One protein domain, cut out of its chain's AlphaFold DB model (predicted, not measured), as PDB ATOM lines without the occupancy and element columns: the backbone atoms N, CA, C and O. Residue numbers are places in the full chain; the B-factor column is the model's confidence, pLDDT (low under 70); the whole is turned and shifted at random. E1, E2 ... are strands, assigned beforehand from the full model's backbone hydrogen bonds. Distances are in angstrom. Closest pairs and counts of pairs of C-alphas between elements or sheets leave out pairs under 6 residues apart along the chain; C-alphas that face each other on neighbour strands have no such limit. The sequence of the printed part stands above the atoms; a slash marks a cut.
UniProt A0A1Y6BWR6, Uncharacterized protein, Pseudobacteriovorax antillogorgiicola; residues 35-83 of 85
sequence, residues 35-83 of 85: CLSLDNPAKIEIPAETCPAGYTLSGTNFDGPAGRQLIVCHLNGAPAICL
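This is residues 35 to 83 of the 85 residues of an uncharacterized protein of Pseudobacteriovorax antillogorgiicola (UniProt A0A1Y6BWR6). With little regular structure, the domain is a small three-stranded antiparallel sheet, E3 in the middle between E1 and E2, drawn out by the loop of hairpin E2 and E3 at one end and both printed ends at the other. The printed part has 49 residues, with strands E1, E2, E3 along it and no named helix; the class is all strand, under half in named elements. It is compact, radius of gyration of the C-alphas 11.0 A, yet elongated, 32 by 18 by 16 A.

E1, residues 43 to 46, is antiparallel to E3, residues 70 to 75, at 149 degrees; N 44 and O 73 are 2.9 A apart, within hydrogen-bond range. E2, residues 55 to 61, is antiparallel to E3 at 149 degrees, with N 56 and O 74 within hydrogen-bond range at 2.8 A.

E1 begins at C-alpha 43 (280.329, 174.076, 273.243) and spans 10.1 A. E2 spans 16.0 A. E3 spans 15.9 A, ending at C-alpha 75 (277.984, 171.019, 268.136).

The farthest C-alphas, Ser 37 and Gly 67, are 32.7 A apart. The printed part has no cut, and both links are short. Residues 35 to 37 have pLDDT under 70.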
ATOM      1  N   CYS A  35     287.437 165.009 272.017       66.38
ATOM      2  CA  CYS A  35     287.130 166.437 271.867       66.38
ATOM      3  C   CYS A  35     288.233 167.217 271.154       66.38
ATOM      4  O   CYS A  35     287.946 168.174 270.444       66.38
ATOM      5  N   LEU A  36     289.491 166.803 271.340       66.25
ATOM      6  CA  LEU A  36     290.654 167.401 270.675       66.25
ATOM      7  C   LEU A  36     290.688 167.091 269.173       66.25
ATOM      8  O   LEU A  36     291.364 167.783 268.422       66.25
ATOM      9  N   SER A  37     289.969 166.049 268.745       68.62
ATOM     10  CA  SER A  37     289.844 165.670 267.334       68.62
ATOM     11  C   SER A  37     288.691 166.377 266.616       68.62
ATOM     12  O   SER A  37     288.517 166.161 265.419       68.62
ATOM     13  N   LEU A  38     287.888 167.194 267.307       71.25
ATOM     14  CA  LEU A  38     286.876 168.005 266.638       71.25
ATOM     15  C   LEU A  38     287.546 169.214 265.971       71.25
ATOM     16  O   LEU A  38     288.241 169.986 266.627       71.25
ATOM     17  N   ASP A  39     287.237 169.447 264.694       79.06
ATOM     18  CA  ASP A  39     287.604 170.684 263.986       79.06
ATOM     19  C   ASP A  39     286.968 171.942 264.610       79.06
ATOM     20  O   ASP A  39     287.419 173.066 264.377       79.06
ATOM     21  N   ASN A  40     285.901 171.774 265.399       77.94
ATOM     22  CA  ASN A  40     285.165 172.863 266.026       77.94
ATOM     23  C   ASN A  40     284.891 172.591 267.516       77.94
ATOM     24  O   ASN A  40     284.645 171.452 267.903       77.94
ATOM     25  N   PRO A  41     284.859 173.628 268.372       81.25
ATOM     26  CA  PRO A  41     284.570 173.459 269.795       81.25
ATOM     27  C   PRO A  41     283.186 172.839 270.018       81.25
ATOM     28  O   PRO A  41     282.203 173.262 269.408       81.25
ATOM     29  N   ALA A  42     283.090 171.870 270.927       85.19
ATOM     30  CA  ALA A  42     281.839 171.161 271.203       85.19
ATOM     31  C   ALA A  42     280.768 172.045 271.862       85.19
ATOM     32  O   ALA A  42     279.578 171.825 271.645       85.19
ATOM     33  N   LYS A  43     281.186 173.069 272.614       86.25
ATOM     34  CA  LYS A  43     280.329 174.076 273.243       86.25
ATOM     35  C   LYS A  43     280.852 175.470 272.912       86.25
ATOM     36  O   LYS A  43     282.042 175.735 273.056       86.25
ATOM     37  N   ILE A  44     279.956 176.362 272.498       86.88
ATOM     38  CA  ILE A  44     280.250 177.787 272.306       86.88
ATOM     39  C   ILE A  44     279.190 178.643 272.988       86.88
ATOM     40  O   ILE A  44     278.021 178.261 273.070       86.88
ATOM     41  N   GLU A  45     279.607 179.821 273.439       89.69
ATOM     42  CA  GLU A  45     278.742 180.818 274.062       89.69
ATOM     43  C   GLU A  45     278.883 182.125 273.292       89.69
ATOM     44  O   GLU A  45     279.971 182.696 273.218       89.69
ATOM     45  N   ILE A  46     277.799 182.571 272.660       86.69
ATOM     46  CA  ILE A  46     277.829 183.727 271.759       86.69
ATOM     47  C   ILE A  46     276.673 184.689 272.048       86.69
ATOM     48  O   ILE A  46     275.580 184.247 272.403       86.69
ATOM     49  N   PRO A  47     276.870 186.009 271.874       85.88
ATOM     50  CA  PRO A  47     275.811 187.004 272.018       85.88
ATOM     51  C   PRO A  47     274.953 187.057 270.742       85.88
ATOM     52  O   PRO A  47     274.939 188.063 270.035       85.88
ATOM     53  N   ALA A  48     274.280 185.957 270.412       82.69
ATOM     54  CA  ALA A  48     273.409 185.828 269.246       82.69
ATOM     55  C   ALA A  48     272.040 185.269 269.650       82.69
ATOM     56  O   ALA A  48     271.884 184.733 270.741       82.69
ATOM     57  N   GLU A  49     271.049 185.369 268.765       84.81
ATOM     58  CA  GLU A  49     269.721 184.771 268.985       84.81
ATOM     59  C   GLU A  49     269.644 183.320 268.484       84.81
ATOM     60  O   GLU A  49     268.784 182.551 268.908       84.81
ATOM     61  N   THR A  50     270.559 182.924 267.594       88.69
ATOM     62  CA  THR A  50     270.583 181.598 266.965       88.69
ATOM     63  C   THR A  50     271.989 181.024 266.891       88.69
ATOM     64  O   THR A  50     272.955 181.753 266.654       88.69
ATOM     65  N   CYS A  51     272.094 179.703 267.019       89.25
ATOM     66  CA  CYS A  51     273.354 178.992 266.855       89.25
ATOM     67  C   CYS A  51     273.811 178.959 265.387       89.25
ATOM     68  O   CYS A  51     272.970 178.914 264.483       89.25
ATOM     69  N   PRO A  52     275.131 178.961 265.132       88.94
ATOM     70  CA  PRO A  52     275.672 178.792 263.791       88.94
ATOM     71  C   PRO A  52     275.346 177.405 263.222       88.94
ATOM     72  O   PRO A  52     274.970 176.476 263.942       88.94
ATOM     73  N   ALA A  53     275.500 177.259 261.905       90.44
ATOM     74  CA  ALA A  53     275.274 175.987 261.232       90.44
ATOM     75  C   ALA A  53     276.143 174.876 261.843       90.44
ATOM     76  O   ALA A  53     277.317 175.086 262.142       90.44
ATOM     77  N   GLY A  54     275.551 173.697 262.030       88.00
ATOM     78  CA  GLY A  54     276.209 172.577 262.700       88.00
ATOM     79  C   GLY A  54     276.102 172.602 264.224       88.00
ATOM     80  O   GLY A  54     276.549 171.650 264.846       88.00
ATOM     81  N   TYR A  55     275.469 173.610 264.833       91.00
ATOM     82  CA  TYR A  55     275.222 173.669 266.275       91.00
ATOM     83  C   TYR A  55     273.726 173.669 266.613       91.00
ATOM     84  O   TYR A  55     272.892 174.157 265.853       91.00
ATOM     85  N   THR A  56     273.398 173.170 267.803       91.81
ATOM     86  CA  THR A  56     272.050 173.123 268.373       91.81
ATOM     87  C   THR A  56     271.991 173.962 269.648       91.81
ATOM     88  O   THR A  56     272.856 173.851 270.522       91.81
ATOM     89  N   LEU A  57     270.944 174.783 269.777       91.44
ATOM     90  CA  LEU A  57     270.692 175.572 270.981       91.44
ATOM     91  C   LEU A  57     270.437 174.645 272.169       91.44
ATOM     92  O   LEU A  57     269.529 173.818 272.125       91.44
ATOM     93  N   SER A  58     271.234 174.801 273.221       89.56
ATOM     94  CA  SER A  58     271.131 173.987 274.438       89.56
ATOM     95  C   SER A  58     270.790 174.806 275.675       89.56
ATOM     96  O   SER A  58     270.280 174.260 276.648       89.56
ATOM     97  N   GLY A  59     270.999 176.122 275.633       89.25
ATOM     98  CA  GLY A  59     270.586 176.997 276.718       89.25
ATOM     99  C   GLY A  59     270.932 178.455 276.479       89.25
ATOM    100  O   GLY A  59     271.326 178.858 275.386       89.25
ATOM    101  N   THR A  60     270.792 179.239 277.539       88.94
ATOM    102  CA  THR A  60     271.192 180.645 277.587       88.94
ATOM    103  C   THR A  60     271.981 180.884 278.860       88.94
ATOM    104  O   THR A  60     271.527 180.494 279.936       88.94
ATOM    105  N   ASN A  61     273.128 181.541 278.747       85.06
ATOM    106  CA  ASN A  61     273.915 182.000 279.877       85.06
ATOM    107  C   ASN A  61     273.672 183.500 280.082       85.06
ATOM    108  O   ASN A  61     273.808 184.298 279.156       85.06
ATOM    109  N   PHE A  62     273.279 183.884 281.292       80.25
ATOM    110  CA  PHE A  62     273.008 185.279 281.649       80.25
ATOM    111  C   PHE A  62     274.226 185.986 282.259       80.25
ATOM    112  O   PHE A  62     274.176 187.195 282.464       80.25
ATOM    113  N   ASP A  63     275.314 185.254 282.497       79.44
ATOM    114  CA  ASP A  63     276.568 185.760 283.065       79.44
ATOM    115  C   ASP A  63     277.572 186.193 281.981       79.44
ATOM    116  O   ASP A  63     278.785 186.180 282.168       79.44
ATOM    117  N   GLY A  64     277.082 186.555 280.791       72.62
ATOM    118  CA  GLY A  64     277.951 186.996 279.708       72.62
ATOM    119  C   GLY A  64     278.721 188.274 280.060       72.62
ATOM    120  O   GLY A  64     278.271 189.084 280.881       72.62
ATOM    121  N   PRO A  65     279.864 188.522 279.397       73.88
ATOM    122  CA  PRO A  65     280.656 189.716 279.646       73.88
ATOM    123  C   PRO A  65     279.799 190.970 279.427       73.88
ATOM    124  O   PRO A  65     279.050 191.076 278.451       73.88
ATOM    125  N   ALA A  66     279.906 191.917 280.361       77.50
ATOM    126  CA  ALA A  66     279.087 193.131 280.428       77.50
ATOM    127  C   ALA A  66     277.574 192.898 280.656       77.50
ATOM    128  O   ALA A  66     276.762 193.737 280.268       77.50
ATOM    129  N   GLY A  67     277.188 191.782 281.290       78.12
ATOM    130  CA  GLY A  67     275.796 191.495 281.662       78.12
ATOM    131  C   GLY A  67     274.897 191.203 280.462       78.12
ATOM    132  O   GLY A  67     273.692 191.454 280.500       78.12
ATOM    133  N   ARG A  68     275.488 190.733 279.359       80.88
ATOM    134  CA  ARG A  68     274.745 190.364 278.154       80.88
ATOM    135  C   ARG A  68     274.311 188.907 278.243       80.88
ATOM    136  O   ARG A  68     275.070 188.055 278.689       80.88
ATOM    137  N   GLN A  69     273.113 188.622 277.745       85.19
ATOM    138  CA  GLN A  69     272.677 187.250 277.526       85.19
ATOM    139  C   GLN A  69     273.488 186.635 276.376       85.19
ATOM    140  O   GLN A  69     273.558 187.202 275.284       85.19
ATOM    141  N   LEU A  70     274.086 185.477 276.632       87.81
ATOM    142  CA  LEU A  70     274.694 184.608 275.635       87.81
ATOM    143  C   LEU A  70     273.779 183.406 275.410       87.81
ATOM    144  O   LEU A  70     273.138 182.915 276.339       87.81
ATOM    145  N   ILE A  71     273.741 182.893 274.188       90.25
ATOM    146  CA  ILE A  71     273.184 181.569 273.920       90.25
ATOM    147  C   ILE A  71     274.295 180.528 274.024       90.25
ATOM    148  O   ILE A  71     275.425 180.769 273.598       90.25
ATOM    149  N   VAL A  72     273.963 179.370 274.586       89.69
ATOM    150  CA  VAL A  72     274.843 178.205 274.666       89.69
ATOM    151  C   VAL A  72     274.475 177.260 273.532       89.69
ATOM    152  O   VAL A  72     273.343 176.770 273.446       89.69
ATOM    153  N   CYS A  73     275.440 177.005 272.661       90.25
ATOM    154  CA  CYS A  73     275.281 176.185 271.474       90.25
ATOM    155  C   CYS A  73     276.195 174.966 271.562       90.25
ATOM    156  O   CYS A  73     277.390 175.104 271.823       90.25
ATOM    157  N   HIS A  74     275.645 173.782 271.302       88.94
ATOM    158  CA  HIS A  74     276.388 172.523 271.274       88.94
ATOM    159  C   HIS A  74     276.539 172.017 269.844       88.94
ATOM    160  O   HIS A  74     275.579 172.060 269.077       88.94
ATOM    161  N   LEU A  75     277.726 171.545 269.474       88.50
ATOM    162  CA  LEU A  75     277.984 171.019 268.136       88.50
ATOM    163  C   LEU A  75     277.147 169.748 267.907       88.50
ATOM    164  O   LEU A  75     277.092 168.846 268.745       88.50
ATOM    165  N   ASN A  76     276.474 169.675 266.764       87.75
ATOM    166  CA  ASN A  76     275.636 168.545 266.394       87.75
ATOM    167  C   ASN A  76     276.510 167.305 266.168       87.75
ATOM    168  O   ASN A  76     277.419 167.321 265.341       87.75
ATOM    169  N   GLY A  77     276.243 166.238 266.922       81.62
ATOM    170  CA  GLY A  77     277.047 165.018 266.883       81.62
ATOM    171  C   GLY A  77     278.310 165.053 267.750       81.62
ATOM    172  O   GLY A  77     279.043 164.067 267.752       81.62
ATOM    173  N   ALA A  78     278.558 166.124 268.517       80.25
ATOM    174  CA  ALA A  78     279.614 166.093 269.526       80.25
ATOM    175  C   ALA A  78     279.282 165.069 270.624       80.25
ATOM    176  O   ALA A  78     278.130 164.993 271.072       80.25
ATOM    177  N   PRO A  79     280.268 164.280 271.083       77.75
ATOM    178  CA  PRO A  79     280.041 163.337 272.162       77.75
ATOM    179  C   PRO A  79     279.801 164.102 273.469       77.75
ATOM    180  O   PRO A  79     280.400 165.149 273.716       77.75
ATOM    181  N   ALA A  80     278.917 163.576 274.321       76.81
ATOM    182  CA  ALA A  80     278.475 164.254 275.547       76.81
ATOM    183  C   ALA A  80     279.634 164.619 276.488       76.81
ATOM    184  O   ALA A  80     279.582 165.635 277.173       76.81
ATOM    185  N   ILE A  81     280.712 163.833 276.450       74.94
ATOM    186  CA  ILE A  81     281.937 164.071 277.214       74.94
ATOM    187  C   ILE A  81     282.670 165.366 276.815       74.94
ATOM    188  O   ILE A  81     283.534 165.826 277.542       74.94
ATOM    189  N   CYS A  82     282.330 165.970 275.671       75.50
ATOM    190  CA  CYS A  82     282.840 167.279 275.257       75.50
ATOM    191  C   CYS A  82     281.918 168.443 275.632       75.50
ATOM    192  O   CYS A  82     282.295 169.597 275.449       75.50
ATOM    193  N   LEU A  83     280.697 168.151 276.086       73.25
ATOM    194  CA  LEU A  83     279.702 169.152 276.479       73.25
ATOM    195  C   LEU A  83     279.729 169.423 277.992       73.25
ATOM    196  O   LEU A  83     279.291 170.484 278.423       73.25
TER     197      LEU A  83